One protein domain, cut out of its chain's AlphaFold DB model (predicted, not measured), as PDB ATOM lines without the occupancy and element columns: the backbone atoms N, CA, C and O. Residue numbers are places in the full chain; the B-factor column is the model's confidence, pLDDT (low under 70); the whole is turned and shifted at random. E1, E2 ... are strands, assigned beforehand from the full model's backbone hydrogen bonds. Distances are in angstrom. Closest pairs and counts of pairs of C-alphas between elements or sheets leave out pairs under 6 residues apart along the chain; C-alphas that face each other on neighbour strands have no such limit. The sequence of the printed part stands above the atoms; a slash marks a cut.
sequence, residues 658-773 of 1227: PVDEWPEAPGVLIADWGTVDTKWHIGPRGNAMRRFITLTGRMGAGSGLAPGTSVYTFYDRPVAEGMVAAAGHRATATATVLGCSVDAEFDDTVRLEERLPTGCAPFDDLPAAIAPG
ATOM      1  N   PRO A 658     189.289 225.419 271.186       77.75
ATOM      2  CA  PRO A 658     187.919 225.934 271.230       77.75
ATOM      3  C   PRO A 658     187.498 226.578 269.900       77.75
ATOM      4  O   PRO A 658     188.245 227.378 269.343       77.75
ATOM      5  N   VAL A 659     186.299 226.251 269.397       77.56
ATOM      6  CA  VAL A 659     185.804 226.725 268.083       77.56
ATOM      7  C   VAL A 659     185.672 228.245 268.025       77.56
ATOM      8  O   VAL A 659     185.915 228.839 266.985       77.56
ATOM      9  N   ASP A 660     185.321 228.883 269.141       71.31
ATOM     10  CA  ASP A 660     185.166 230.336 269.256       71.31
ATOM     11  C   ASP A 660     186.487 231.114 269.165       71.31
ATOM     12  O   ASP A 660     186.464 232.328 268.988       71.31
ATOM     13  N   GLU A 661     187.619 230.418 269.260       71.88
ATOM     14  CA  GLU A 661     188.969 230.978 269.118       71.88
ATOM     15  C   GLU A 661     189.648 230.507 267.829       71.88
ATOM     16  O   GLU A 661     190.841 230.735 267.629       71.88
ATOM     17  N   TRP A 662     188.913 229.822 266.947       76.25
ATOM     18  CA  TRP A 662     189.461 229.482 265.646       76.25
ATOM     19  C   TRP A 662     189.778 230.765 264.878       76.25
ATOM     20  O   TRP A 662     189.009 231.726 264.941       76.25
ATOM     21  N   PRO A 663     190.892 230.780 264.129       59.31
ATOM     22  CA  PRO A 663     191.235 231.940 263.328       59.31
ATOM     23  C   PRO A 663     190.095 232.230 262.352       59.31
ATOM     24  O   PRO A 663     189.497 231.291 261.808       59.31
ATOM     25  N   GLU A 664     189.835 233.512 262.077       63.50
ATOM     26  CA  GLU A 664     188.976 233.942 260.968       63.50
ATOM     27  C   GLU A 664     189.668 233.611 259.631       63.50
ATOM     28  O   GLU A 664     189.985 234.484 258.834       63.50
ATOM     29  N   ALA A 665     189.981 232.344 259.380       63.75
ATOM     30  CA  ALA A 665     190.690 231.893 258.197       63.75
ATOM     31  C   ALA A 665     189.702 231.650 257.044       63.75
ATOM     32  O   ALA A 665     188.583 231.173 257.279       63.75
ATOM     33  N   PRO A 666     190.113 231.901 255.786       65.00
ATOM     34  CA  PRO A 666     189.286 231.617 254.622       65.00
ATOM     35  C   PRO A 666     188.776 230.172 254.604       65.00
ATOM     36  O   PRO A 666     189.536 229.219 254.779       65.00
ATOM     37  N   GLY A 667     187.474 230.008 254.366       74.31
ATOM     38  CA  GLY A 667     186.838 228.696 254.227       74.31
ATOM     39  C   GLY A 667     186.580 227.940 255.535       74.31
ATOM     40  O   GLY A 667     186.092 226.810 255.487       74.31
ATOM     41  N   VAL A 668     186.871 228.537 256.694       82.25
ATOM     42  CA  VAL A 668     186.382 228.056 257.993       82.25
ATOM     43  C   VAL A 668     184.987 228.625 258.223       82.25
ATOM     44  O   VAL A 668     184.800 229.820 258.056       82.25
ATOM     45  N   LEU A 669     184.007 227.810 258.604       86.06
ATOM     46  CA  LEU A 669     182.681 228.288 259.013       86.06
ATOM     47  C   LEU A 669     182.346 227.712 260.384       86.06
ATOM     48  O   LEU A 669     182.345 226.493 260.563       86.06
ATOM     49  N   ILE A 670     182.045 228.598 261.331       85.75
ATOM     50  CA  ILE A 670     181.512 228.240 262.646       85.75
ATOM     51  C   ILE A 670     179.991 228.242 262.518       85.75
ATOM     52  O   ILE A 670     179.401 229.272 262.194       85.75
ATOM     53  N   ALA A 671     179.368 227.080 262.719       86.81
ATOM     54  CA  ALA A 671     177.931 226.925 262.546       86.81
ATOM     55  C   ALA A 671     177.184 227.397 263.801       86.81
ATOM     56  O   ALA A 671     177.408 226.898 264.913       86.81
ATOM     57  N   ASP A 672     176.248 228.320 263.603       80.75
ATOM     58  CA  ASP A 672     175.289 228.723 264.628       80.75
ATOM     59  C   ASP A 672     174.136 227.713 264.690       80.75
ATOM     60  O   ASP A 672     173.702 227.320 265.777       80.75
ATOM     61  N   TRP A 673     173.688 227.231 263.523       83.31
ATOM     62  CA  TRP A 673     172.681 226.177 263.369       83.31
ATOM     63  C   TRP A 673     172.778 225.498 261.985       83.31
ATOM     64  O   TRP A 673     173.617 225.841 261.155       83.31
ATOM     65  N   GLY A 674     171.935 224.497 261.718       88.31
ATOM     66  CA  GLY A 674     171.852 223.867 260.399       88.31
ATOM     67  C   GLY A 674     170.652 222.935 260.240       88.31
ATOM     68  O   GLY A 674     169.885 222.717 261.181       88.31
ATOM     69  N   THR A 675     170.497 222.366 259.046       92.56
ATOM     70  CA  THR A 675     169.421 221.434 258.681       92.56
ATOM     71  C   THR A 675     169.953 220.214 257.938       92.56
ATOM     72  O   THR A 675     170.908 220.288 257.166       92.56
ATOM     73  N   VAL A 676     169.296 219.069 258.143       94.56
ATOM     74  CA  VAL A 676     169.517 217.862 257.336       94.56
ATOM     75  C   VAL A 676     168.544 217.880 256.160       94.56
ATOM     76  O   VAL A 676     167.365 217.568 256.322       94.56
ATOM     77  N   ASP A 677     169.037 218.231 254.974       91.44
ATOM     78  CA  ASP A 677     168.229 218.322 253.750       91.44
ATOM     79  C   ASP A 677     167.825 216.934 253.243       91.44
ATOM     80  O   ASP A 677     166.746 216.724 252.688       91.44
ATOM     81  N   THR A 678     168.722 215.958 253.378       92.75
ATOM     82  CA  THR A 678     168.476 214.571 252.978       92.75
ATOM     83  C   THR A 678     169.272 213.645 253.874       92.75
ATOM     84  O   THR A 678     170.488 213.788 253.996       92.75
ATOM     85  N   LYS A 679     168.589 212.659 254.463       93.25
ATOM     86  CA  LYS A 679     169.214 211.642 255.315       93.25
ATOM     87  C   LYS A 679     170.207 210.764 254.540       93.25
ATOM     88  O   LYS A 679     170.273 210.779 253.307       93.25
ATOM     89  N   TRP A 680     170.965 209.972 255.291       93.38
ATOM     90  CA  TRP A 680     171.935 209.020 254.760       93.38
ATOM     91  C   TRP A 680     171.322 208.077 253.714       93.38
ATOM     92  O   TRP A 680     170.371 207.350 254.001       93.38
ATOM     93  N   HIS A 681     171.882 208.069 252.504       90.75
ATOM     94  CA  HIS A 681     171.468 207.203 251.398       90.75
ATOM     95  C   HIS A 681     172.669 206.806 250.525       90.75
ATOM     96  O   HIS A 681     173.733 207.424 250.581       90.75
ATOM     97  N   ILE A 682     172.495 205.763 249.711       87.25
ATOM     98  CA  ILE A 682     173.488 205.302 248.731       87.25
ATOM     99  C   ILE A 682     173.162 205.930 247.371       87.25
ATOM    100  O   ILE A 682     172.007 205.954 246.944       87.25
ATOM    101  N   GLY A 683     174.173 206.474 246.698       73.25
ATOM    102  CA  GLY A 683     174.020 207.116 245.394       73.25
ATOM    103  C   GLY A 683     173.807 206.143 244.224       73.25
ATOM    104  O   GLY A 683     174.222 204.993 244.303       73.25
ATOM    105  N   PRO A 684     173.277 206.603 243.073       63.97
ATOM    106  CA  PRO A 684     173.040 205.747 241.903       63.97
ATOM    107  C   PRO A 684     174.316 205.228 241.205       63.97
ATOM    108  O   PRO A 684     174.214 204.385 240.321       63.97
ATOM    109  N   ARG A 685     175.509 205.736 241.557       58.12
ATOM    110  CA  ARG A 685     176.803 205.389 240.927       58.12
ATOM    111  C   ARG A 685     177.897 204.960 241.922       58.12
ATOM    112  O   ARG A 685     179.050 204.859 241.519       58.12
ATOM    113  N   GLY A 686     177.593 204.738 243.204       62.59
ATOM    114  CA  GLY A 686     178.631 204.418 244.194       62.59
ATOM    115  C   GLY A 686     178.111 203.696 245.434       62.59
ATOM    116  O   GLY A 686     176.934 203.789 245.748       62.59
ATOM    117  N   ASN A 687     179.012 203.012 246.146       70.12
ATOM    118  CA  ASN A 687     178.698 202.206 247.336       70.12
ATOM    119  C   ASN A 687     178.848 202.969 248.668       70.12
ATOM    120  O   ASN A 687     178.651 202.383 249.729       70.12
ATOM    121  N   ALA A 688     179.219 204.253 248.642       80.12
ATOM    122  CA  ALA A 688     179.412 205.056 249.849       80.12
ATOM    123  C   ALA A 688     178.101 205.734 250.282       80.12
ATOM    124  O   ALA A 688     177.416 206.349 249.460       80.12
ATOM    125  N   MET A 689     177.764 205.638 251.574       89.44
ATOM    126  CA  MET A 689     176.638 206.372 252.154       89.44
ATOM    127  C   MET A 689     176.974 207.857 252.286       89.44
ATOM    128  O   MET A 689     178.073 208.231 252.703       89.44
ATOM    129  N   ARG A 690     175.996 208.699 251.960       91.75
ATOM    130  CA  ARG A 690     176.115 210.159 251.995       91.75
ATOM    131  C   ARG A 690     174.834 210.821 252.474       91.75
ATOM    132  O   ARG A 690     173.751 210.260 252.289       91.75
ATOM    133  N   ARG A 691     174.951 212.013 253.048       94.38
ATOM    134  CA  ARG A 691     173.817 212.879 253.395       94.38
ATOM    135  C   ARG A 691     174.034 214.286 252.855       94.38
ATOM    136  O   ARG A 691     175.165 214.682 252.582       94.38
ATOM    137  N   PHE A 692     172.944 215.026 252.709       94.56
ATOM    138  CA  PHE A 692     172.986 216.433 252.329       94.56
ATOM    139  C   PHE A 692     172.575 217.273 253.532       94.56
ATOM    140  O   PHE A 692     171.515 217.027 254.112       94.56
ATOM    141  N   ILE A 693     173.426 218.220 253.916       96.25
ATOM    142  CA  ILE A 693     173.189 219.132 255.038       96.25
ATOM    143  C   ILE A 693     173.431 220.572 254.599       96.25
ATOM    144  O   ILE A 693     174.250 220.831 253.712       96.25
ATOM    145  N   THR A 694     172.746 221.495 255.260       94.44
ATOM    146  CA  THR A 694     172.943 222.935 255.111       94.44
ATOM    147  C   THR A 694     173.314 223.511 256.472       94.44
ATOM    148  O   THR A 694     172.607 223.281 257.451       94.44
ATOM    149  N   LEU A 695     174.445 224.207 256.553       91.94
ATOM    150  CA  LEU A 695     174.920 224.862 257.774       91.94
ATOM    151  C   LEU A 695     174.839 226.371 257.602       91.94
ATOM    152  O   LEU A 695     175.263 226.874 256.562       91.94
ATOM    153  N   THR A 696     174.363 227.061 258.632       85.94
ATOM    154  CA  THR A 696     174.271 228.520 258.673       85.94
ATOM    155  C   THR A 696     175.099 229.046 259.837       85.94
ATOM    156  O   THR A 696     175.038 228.524 260.955       85.94
ATOM    157  N   GLY A 697     175.908 230.063 259.570       80.75
ATOM    158  CA  GLY A 697     176.716 230.727 260.582       80.75
ATOM    159  C   GLY A 697     177.677 231.726 259.959       80.75
ATOM    160  O   GLY A 697     177.395 232.309 258.912       80.75
ATOM    161  N   ARG A 698     178.838 231.911 260.588       73.38
ATOM    162  CA  ARG A 698     179.847 232.878 260.137       73.38
ATOM    163  C   ARG A 698     181.019 232.191 259.477       73.38
ATOM    164  O   ARG A 698     181.669 231.336 260.086       73.38
ATOM    165  N   MET A 699     181.308 232.584 258.240       75.38
ATOM    166  CA  MET A 699     182.521 232.159 257.559       75.38
ATOM    167  C   MET A 699     183.663 233.108 257.930       75.38
ATOM    168  O   MET A 699     183.503 234.328 257.898       75.38
ATOM    169  N   GLY A 700     184.823 232.550 258.271       64.50
ATOM    170  CA  GLY A 700     186.067 233.295 258.394       64.50
ATOM    171  C   GLY A 700     186.347 234.067 257.107       64.50
ATOM    172  O   GLY A 700     185.909 233.679 256.016       64.50
ATOM    173  N   ALA A 701     187.017 235.208 257.223       53.47
ATOM    174  CA  ALA A 701     187.066 236.127 256.102       53.47
ATOM    175  C   ALA A 701     187.894 235.594 254.907       53.47
ATOM    176  O   ALA A 701     188.787 234.757 255.017       53.47
ATOM    177  N   GLY A 702     187.533 236.052 253.706       52.28
ATOM    178  CA  GLY A 702     188.023 235.513 252.435       52.28
ATOM    179  C   GLY A 702     186.889 235.223 251.452       52.28
ATOM    180  O   GLY A 702     185.712 235.482 251.717       52.28
ATOM    181  N   SER A 703     187.244 234.705 250.276       51.03
ATOM    182  CA  SER A 703     186.258 234.162 249.345       51.03
ATOM    183  C   SER A 703     185.630 232.898 249.942       51.03
ATOM    184  O   SER A 703     186.244 232.190 250.736       51.03
ATOM    185  N   GLY A 704     184.371 232.627 249.596       61.00
ATOM    186  CA  GLY A 704     183.711 231.420 250.097       61.00
ATOM    187  C   GLY A 704     184.262 230.175 249.436       61.00
ATOM    188  O   GLY A 704     184.929 230.243 248.404       61.00
ATOM    189  N   LEU A 705     183.927 229.028 250.012       71.19
ATOM    190  CA  LEU A 705     184.343 227.738 249.483       71.19
ATOM    191  C   LEU A 705     183.729 227.511 248.095       71.19
ATOM    192  O   LEU A 705     182.508 227.578 247.916       71.19
ATOM    193  N   ALA A 706     184.580 227.238 247.106       68.62
ATOM    194  CA  ALA A 706     184.125 226.913 245.762       68.62
ATOM    195  C   ALA A 706     183.373 225.564 245.766       68.62
ATOM    196  O   ALA A 706     183.764 224.653 246.505       68.62
ATOM    197  N   PRO A 707     182.330 225.389 244.935       75.94
ATOM    198  CA  PRO A 707     181.722 224.077 244.731       75.94
ATOM    199  C   PRO A 707     182.773 223.026 244.343       75.94
ATOM    200  O   PRO A 707     183.669 223.301 243.547       75.94
ATOM    201  N   GLY A 708     182.679 221.833 244.924       73.88
ATOM    202  CA  GLY A 708     183.660 220.753 244.781       73.88
ATOM    203  C   GLY A 708     184.795 220.777 245.813       73.88
ATOM    204  O   GLY A 708     185.534 219.800 245.908       73.88
ATOM    205  N   THR A 709     184.923 221.836 246.621       80.12
ATOM    206  CA  THR A 709     185.950 221.903 247.676       80.12
ATOM    207  C   THR A 709     185.697 220.831 248.737       80.12
ATOM    208  O   THR A 709     184.587 220.717 249.262       80.12
ATOM    209  N   SER A 710     186.727 220.048 249.063       85.56
ATOM    210  CA  SER A 710     186.694 219.109 250.188       85.56
ATOM    211  C   SER A 710     186.851 219.871 251.502       85.56
ATOM    212  O   SER A 710     187.713 220.743 251.603       85.56
ATOM    213  N   VAL A 711     186.038 219.544 252.501       90.06
ATOM    214  CA  VAL A 711     186.087 220.127 253.847       90.06
ATOM    215  C   VAL A 711     186.016 219.039 254.908       90.06
ATOM    216  O   VAL A 711     185.437 217.970 254.694       90.06
ATOM    217  N   TYR A 712     186.584 219.335 256.072       90.81
ATOM    218  CA  TYR A 712     186.335 218.562 257.281       90.81
ATOM    219  C   TYR A 712     185.146 219.147 258.029       90.81
ATOM    220  O   TYR A 712     185.072 220.360 258.223       90.81
ATOM    221  N   THR A 713     184.238 218.283 258.468       92.12
ATOM    222  CA  THR A 713     183.164 218.625 259.402       92.12
ATOM    223  C   THR A 713     183.606 218.256 260.812       92.12
ATOM    224  O   THR A 713     184.166 217.180 261.017       92.12
ATOM    225  N   PHE A 714     183.395 219.150 261.779       90.81
ATOM    226  CA  PHE A 714     183.843 218.986 263.165       90.81
ATOM    227  C   PHE A 714     182.656 218.896 264.121       90.81
ATOM    228  O   PHE A 714     181.744 219.720 264.071       90.81
ATOM    229  N   TYR A 715     182.708 217.938 265.040       89.44
ATOM    230  CA  TYR A 715     181.695 217.696 266.063       89.44
ATOM    231  C   TYR A 715     182.310 217.901 267.452       89.44
ATOM    232  O   TYR A 715     183.414 217.424 267.715       89.44
ATOM    233  N   ASP A 716     181.594 218.595 268.349       80.69
ATOM    234  CA  ASP A 716     182.036 218.852 269.737       80.69
ATOM    235  C   ASP A 716     182.365 217.567 270.508       80.69
ATOM    236  O   ASP A 716     183.212 217.562 271.395       80.69
ATOM    237  N   ARG A 717     181.691 216.471 270.161       79.56
ATOM    238  CA  ARG A 717     181.863 215.146 270.754       79.56
ATOM    239  C   ARG A 717     181.610 214.071 269.695       79.56
ATOM    240  O   ARG A 717     180.890 214.349 268.736       79.56
ATOM    241  N   PRO A 718     182.129 212.847 269.868       82.06
ATOM    242  CA  PRO A 718     181.688 211.683 269.104       82.06
ATOM    243  C   PRO A 718     180.160 211.531 269.115       82.06
ATOM    244  O   PRO A 718     179.560 211.440 270.186       82.06
ATOM    245  N   VAL A 719     179.533 211.506 267.934       85.88
ATOM    246  CA  VAL A 719     178.061 211.411 267.788       85.88
ATOM    247  C   VAL A 719     177.569 210.023 267.369       85.88
ATOM    248  O   VAL A 719     176.375 209.749 267.429       85.88
ATOM    249  N   ALA A 720     178.472 209.124 266.973       84.31
ATOM    250  CA  ALA A 720     178.138 207.764 266.559       84.31
ATOM    251  C   ALA A 720     179.139 206.737 267.097       84.31
ATOM    252  O   ALA A 720     180.327 207.019 267.257       84.31
ATOM    253  N   GLU A 721     178.661 205.517 267.336       72.88
ATOM    254  CA  GLU A 721     179.520 204.379 267.662       72.88
ATOM    255  C   GLU A 721     180.450 204.085 266.470       72.88
ATOM    256  O   GLU A 721     179.993 203.977 265.331       72.88
ATOM    257  N   GLY A 722     181.763 204.037 266.724       71.50
ATOM    258  CA  GLY A 722     182.804 203.963 265.688       71.50
ATOM    259  C   GLY A 722     183.423 205.313 265.302       71.50
ATOM    260  O   GLY A 722     184.497 205.334 264.702       71.50
ATOM    261  N   MET A 723     182.821 206.440 265.703       79.69
ATOM    262  CA  MET A 723     183.378 207.779 265.490       79.69
ATOM    263  C   MET A 723     184.399 208.107 266.590       79.69
ATOM    264  O   MET A 723     184.125 208.857 267.522       79.69
ATOM    265  N   VAL A 724     185.568 207.472 266.532       65.06
ATOM    266  CA  VAL A 724     186.581 207.559 267.594       65.06
ATOM    267  C   VAL A 724     187.311 208.907 267.548       65.06
ATOM    268  O   VAL A 724     187.905 209.255 266.532       65.06
ATOM    269  N   ALA A 725     187.325 209.622 268.673       70.06
ATOM    270  CA  ALA A 725     188.187 210.777 268.914       70.06
ATOM    271  C   ALA A 725     189.004 210.549 270.195       70.06
ATOM    272  O   ALA A 725     188.535 209.887 271.124       70.06
ATOM    273  N   ALA A 726     190.235 211.063 270.237       66.19
ATOM    274  CA  ALA A 726     191.050 211.038 271.450       66.19
ATOM    275  C   ALA A 726     190.433 211.932 272.543       66.19
ATOM    276  O   ALA A 726     189.632 212.821 272.252       66.19
ATOM    277  N   ALA A 727     190.808 211.716 273.807       65.69
ATOM    278  CA  ALA A 727     190.380 212.598 274.892       65.69
ATOM    279  C   ALA A 727     190.802 214.051 274.596       65.69
ATOM    280  O   ALA A 727     191.912 214.301 274.121       65.69
ATOM    281  N   GLY A 728     189.885 214.999 274.811       64.50
ATOM    282  CA  GLY A 728     190.091 216.413 274.481       64.50
ATOM    283  C   GLY A 728     190.145 216.740 272.980       64.50
ATOM    284  O   GLY A 728     190.446 217.879 272.641       64.50
ATOM    285  N   HIS A 729     189.864 215.780 272.087       76.81
ATOM    286  CA  HIS A 729     189.809 216.005 270.641       76.81
ATOM    287  C   HIS A 729     188.382 215.896 270.097       76.81
ATOM    288  O   HIS A 729     187.576 215.068 270.528       76.81
ATOM    289  N   ARG A 730     188.094 216.711 269.083       83.81
ATOM    290  CA  ARG A 730     186.842 216.702 268.324       83.81
ATOM    291  C   ARG A 730     186.773 215.507 267.384       83.81
ATOM    292  O   ARG A 730     187.782 215.051 266.850       83.81
ATOM    293  N   ALA A 731     185.555 215.040 267.141       86.00
ATOM    294  CA  ALA A 731     185.298 214.050 266.107       86.00
ATOM    295  C   ALA A 731     185.132 214.734 264.744       86.00
ATOM    296  O   ALA A 731     184.598 215.845 264.670       86.00
ATOM    297  N   THR A 732     185.568 214.077 263.667       88.56
ATOM    298  CA  THR A 732     185.504 214.642 262.313       88.56
ATOM    299  C   THR A 732     184.892 213.697 261.287       88.56
ATOM    300  O   THR A 732     184.922 212.473 261.427       88.56
ATOM    301  N   ALA A 733     184.334 214.280 260.226       89.19
ATOM    302  CA  ALA A 733     183.988 213.587 258.991       89.19
ATOM    303  C   ALA A 733     184.448 214.416 257.776       89.19
ATOM    304  O   ALA A 733     185.051 215.483 257.921       89.19
ATOM    305  N   THR A 734     184.222 213.898 256.566       90.38
ATOM    306  CA  THR A 734     184.583 214.586 255.316       90.38
ATOM    307  C   THR A 734     183.331 214.942 254.531       90.38
ATOM    308  O   THR A 734     182.405 214.135 254.411       90.38
ATOM    309  N   ALA A 735     183.313 216.146 253.972       91.06
ATOM    310  CA  ALA A 735     182.230 216.617 253.128       91.06
ATOM    311  C   ALA A 735     182.758 217.338 251.887       91.06
ATOM    312  O   ALA A 735     183.898 217.794 251.834       91.06
ATOM    313  N   THR A 736     181.918 217.430 250.863       90.62
ATOM    314  CA  THR A 736     182.176 218.209 249.653       90.62
ATOM    315  C   THR A 736     181.202 219.374 249.595       90.62
ATOM    316  O   THR A 736     179.995 219.196 249.759       90.62
ATOM    317  N   VAL A 737     181.722 220.574 249.360       89.38
ATOM    318  CA  VAL A 737     180.919 221.790 249.235       89.38
ATOM    319  C   VAL A 737     180.129 221.742 247.936       89.38
ATOM    320  O   VAL A 737     180.698 221.590 246.859       89.38
ATOM    321  N   LEU A 738     178.812 221.891 248.027       86.50
ATOM    322  CA  LEU A 738     177.919 221.961 246.869       86.50
ATOM    323  C   LEU A 738     177.654 223.404 246.447       86.50
ATOM    324  O   LEU A 738     177.440 223.681 245.270       86.50
ATOM    325  N   GLY A 739     177.678 224.321 247.408       81.94
ATOM    326  CA  GLY A 739     177.521 225.743 247.166       81.94
ATOM    327  C   GLY A 739     177.541 226.530 248.466       81.94
ATOM    328  O   GLY A 739     177.180 226.012 249.522       81.94
ATOM    329  N   CYS A 740     177.953 227.789 248.354       82.31
ATOM    330  CA  CYS A 740     177.821 228.773 249.415       82.31
ATOM    331  C   CYS A 740     176.832 229.839 248.949       82.31
ATOM    332  O   CYS A 740     176.959 230.362 247.839       82.31
ATOM    333  N   SER A 741     175.878 230.177 249.799       76.44
ATOM    334  CA  SER A 741     174.959 231.293 249.610       76.44
ATOM    335  C   SER A 741     174.945 232.155 250.861       76.44
ATOM    336  O   SER A 741     175.565 231.823 251.866       76.44
ATOM    337  N   VAL A 742     174.238 233.268 250.777       71.00
ATOM    338  CA  VAL A 742     173.901 234.081 251.936       71.00
ATOM    339  C   VAL A 742     172.383 233.997 252.088       71.00
ATOM    340  O   VAL A 742     171.681 234.052 251.071       71.00
ATOM    341  N   ASP A 743     171.882 233.762 253.297       69.31
ATOM    342  CA  ASP A 743     170.440 233.653 253.532       69.31
ATOM    343  C   ASP A 743     169.740 235.027 253.621       69.31
ATOM    344  O   ASP A 743     170.316 236.070 253.306       69.31
ATOM    345  N   ALA A 744     168.459 235.030 254.006       62.28
ATOM    346  CA  ALA A 744     167.654 236.248 254.114       62.28
ATOM    347  C   ALA A 744     168.058 237.160 255.289       62.28
ATOM    348  O   ALA A 744     167.740 238.353 255.262       62.28
ATOM    349  N   GLU A 745     168.730 236.614 256.305       59.06
ATOM    350  CA  GLU A 745     169.290 237.357 257.442       59.06
ATOM    351  C   GLU A 745     170.750 237.770 257.196       59.06
ATOM    352  O   GLU A 745     171.327 238.528 257.973       59.06
ATOM    353  N   PHE A 746     171.272 237.401 256.027       62.62
ATOM    354  CA  PHE A 746     172.618 237.640 255.537       62.62
ATOM    355  C   PHE A 746     173.716 236.801 256.218       62.62
ATOM    356  O   PHE A 746     174.893 237.164 256.134       62.62
ATOM    357  N   ASP A 747     173.350 235.668 256.823       68.38
ATOM    358  CA  ASP A 747     174.308 234.700 257.361       68.38
ATOM    359  C   ASP A 747     174.872 233.802 256.247       68.38
ATOM    360  O   ASP A 747     174.190 233.465 255.266       68.38
ATOM    361  N   ASP A 748     176.140 233.394 256.383       78.25
ATOM    362  CA  ASP A 748     176.768 232.481 255.431       78.25
ATOM    363  C   ASP A 748     176.115 231.102 255.555       78.25
ATOM    364  O   ASP A 748     176.104 230.471 256.612       78.25
ATOM    365  N   THR A 749     175.599 230.610 254.433       84.94
ATOM    366  CA  THR A 749     174.974 229.297 254.331       84.94
ATOM    367  C   THR A 749     175.810 228.403 253.425       84.94
ATOM    368  O   THR A 749     176.052 228.730 252.260       84.94
ATOM    369  N   VAL A 750     176.243 227.251 253.936       89.38
ATOM    370  CA  VAL A 750     177.053 226.281 253.190       89.38
ATOM    371  C   VAL A 750     176.298 224.972 253.058       89.38
ATOM    372  O   VAL A 750     175.981 224.310 254.049       89.38
ATOM    373  N   ARG A 751     176.051 224.570 251.811       93.44
ATOM    374  CA  ARG A 751     175.438 223.285 251.488       93.44
ATOM    375  C   ARG A 751     176.515 222.245 251.218       93.44
ATOM    376  O   ARG A 751     177.425 222.475 250.418       93.44
ATOM    377  N   LEU A 752     176.390 221.088 251.857       94.50
ATOM    378  CA  LEU A 752     177.418 220.052 251.902       94.50
ATOM    379  C   LEU A 752     176.849 218.684 251.503       94.50
ATOM    380  O   LEU A 752     175.743 218.317 251.900       94.50
ATOM    381  N   GLU A 753     177.639 217.910 250.761       94.06
ATOM    382  CA  GLU A 753     177.509 216.452 250.653       94.06
ATOM    383  C   GLU A 753     178.482 215.816 251.648       94.06
ATOM    384  O   GLU A 753     179.686 215.766 251.394       94.06
ATOM    385  N   GLU A 754     177.984 215.348 252.790       93.50
ATOM    386  CA  GLU A 754     178.810 214.688 253.805       93.50
ATOM    387  C   GLU A 754     178.848 213.174 253.573       93.50
ATOM    388  O   GLU A 754     177.823 212.545 253.285       93.50
ATOM    389  N   ARG A 755     180.036 212.579 253.705       91.69
ATOM    390  CA  ARG A 755     180.263 211.135 253.572       91.69
ATOM    391  C   ARG A 755     180.294 210.468 254.940       91.69
ATOM    392  O   ARG A 755     180.891 210.996 255.876       91.69
ATOM    393  N   LEU A 756     179.678 209.289 255.039       89.69
ATOM    394  CA  LEU A 756     179.630 208.539 256.291       89.69
ATOM    395  C   LEU A 756     181.047 208.058 256.632       89.69
ATOM    396  O   LEU A 756     181.648 207.373 255.796       89.69
ATOM    397  N   PRO A 757     181.592 208.385 257.818       87.06
ATOM    398  CA  PRO A 757     182.892 207.870 258.220       87.06
ATOM    399  C   PRO A 757     182.896 206.340 258.262       87.06
ATOM    400  O   PRO A 757     181.917 205.701 258.658       87.06
ATOM    401  N   THR A 758     184.009 205.740 257.848       82.56
ATOM    402  CA  THR A 758     184.162 204.284 257.795       82.56
ATOM    403  C   THR A 758     183.915 203.665 259.173       82.56
ATOM    404  O   THR A 758     184.517 204.078 260.157       82.56
ATOM    405  N   GLY A 759     183.043 202.654 259.245       82.81
ATOM    406  CA  GLY A 759     182.740 201.942 260.493       82.81
ATOM    407  C   GLY A 759     181.721 202.624 261.415       82.81
ATOM    408  O   GLY A 759     181.420 202.064 262.462       82.81
ATOM    409  N   CYS A 760     181.163 203.778 261.033       85.31
ATOM    410  CA  CYS A 760     180.103 204.452 261.790       85.31
ATOM    411  C   CYS A 760     178.700 204.035 261.324       85.31
ATOM    412  O   CYS A 760     178.464 203.840 260.129       85.31
ATOM    413  N   ALA A 761     177.742 203.963 262.253       88.12
ATOM    414  CA  ALA A 761     176.317 203.889 261.921       88.12
ATOM    415  C   ALA A 761     175.770 205.275 261.496       88.12
ATOM    416  O   ALA A 761     176.294 206.288 261.954       88.12
ATOM    417  N   PRO A 762     174.722 205.357 260.650       89.31
ATOM    418  CA  PRO A 762     174.081 206.626 260.280       89.31
ATOM    419  C   PRO A 762     173.590 207.441 261.495       89.31
ATOM    420  O   PRO A 762     172.901 206.894 262.353       89.31
ATOM    421  N   PHE A 763     173.884 208.746 261.533       91.00
ATOM    422  CA  PHE A 763     173.515 209.676 262.621       91.00
ATOM    423  C   PHE A 763     172.884 210.987 262.109       91.00
ATOM    424  O   PHE A 763     173.119 211.393 260.969       91.00
ATOM    425  N   ASP A 764     172.090 211.666 262.945       89.00
ATOM    426  CA  ASP A 764     171.367 212.898 262.572       89.00
ATOM    427  C   ASP A 764     172.003 214.181 263.154       89.00
ATOM    428  O   ASP A 764     171.674 215.273 262.692       89.00
ATOM    429  N   ASP A 765     172.951 214.079 264.095       91.88
ATOM    430  CA  ASP A 765     173.668 215.228 264.665       91.88
ATOM    431  C   ASP A 765     174.374 216.065 263.588       91.88
ATOM    432  O   ASP A 765     174.887 215.538 262.590       91.88
ATOM    433  N   LEU A 766     174.401 217.382 263.797       92.12
ATOM    434  CA  LEU A 766     175.017 218.357 262.901       92.12
ATOM    435  C   LEU A 766     176.409 218.765 263.402       92.12
ATOM    436  O   LEU A 766     176.631 218.816 264.614       92.12
ATOM    437  N   PRO A 767     177.343 219.072 262.489       92.81
ATOM    438  CA  PRO A 767     178.658 219.574 262.865       92.81
ATOM    439  C   PRO A 767     178.575 220.989 263.455       92.81
ATOM    440  O   PRO A 767     177.749 221.804 263.048       92.81
ATOM    441  N   ALA A 768     179.471 221.282 264.396       89.12
ATOM    442  CA  ALA A 768     179.628 222.596 265.019       89.12
ATOM    443  C   ALA A 768     180.424 223.574 264.140       89.12
ATOM    444  O   ALA A 768     180.273 224.787 264.266       89.12
ATOM    445  N   ALA A 769     181.283 223.059 263.258       90.44
ATOM    446  CA  ALA A 769     182.059 223.867 262.329       90.44
ATOM    447  C   ALA A 769     182.517 223.048 261.117       90.44
ATOM    448  O   ALA A 769     182.538 221.812 261.147       90.44
ATOM    449  N   ILE A 770     182.944 223.748 260.068       91.62
ATOM    450  CA  ILE A 770     183.688 223.184 258.941       91.62
ATOM    451  C   ILE A 770     184.995 223.945 258.732       91.62
ATOM    452  O   ILE A 770     185.079 225.140 259.011       91.62
ATOM    453  N   ALA A 771     186.010 223.260 258.215       86.88
ATOM    454  CA  ALA A 771     187.260 223.880 257.782       86.88
ATOM    455  C   ALA A 771     187.739 223.264 256.458       86.88
ATOM    456  O   ALA A 771     187.370 222.118 256.162       86.88
ATOM    457  N   PRO A 772     188.571 223.976 255.672       82.06
ATOM    458  CA  PRO A 772     189.109 223.457 254.422       82.06
ATOM    459  C   PRO A 772     189.789 222.100 254.617       82.06
ATOM    460  O   PRO A 772     190.505 221.871 255.596       82.06
ATOM    461  N   GLY A 773     189.531 221.183 253.689       78.75
ATOM    462  CA  GLY A 773     190.209 219.900 253.621       78.75
ATOM    463  C   GLY A 773     191.656 220.068 253.169       78.75
ATOM    464  O   GLY A 773     192.054 221.112 252.653       78.75
TER     465      GLY A 773
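This is residues 658 to 773 of the 1227 residues of the protein "AAA_12 domain-containing protein" of Nocardia cyriacigeorgica (strain GUH-2) (UniProt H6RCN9). Six antiparallel strands make a closed barrel, E1, E2, E5, E4, E3, E6 round the ring. The printed part has 116 residues, under half in named strands, and no named helix. It is all strand and compact; the radius of gyration of the C-alphas is 13.7 A and the spans 37 by 35 by 22 A.

E1 and E2, residues 669 to 682 and 689 to 699, form a hairpin, with N 675 to O 694 at 2.8 A. E3, E4 and E5, residues 710 to 715, 731 to 742 and 748 to 755, make a meander, each the antiparallel neighbour of the last, with N 713 to O 733 at 3.0 A. E6, residues 769 to 772, neighbours E3 and E1. E2 to E5 and E3 to E6 are Greek keys, first strand neighbouring fourth.

C-alpha 669 begins E1 at (182.681, 228.288, 259.013); C-alpha 772 ends E6 at (189.109, 223.457, 254.422).

The printed part has no cut, long links E3 to E4 and E5 to E6, and 22 residues of pLDDT under 70.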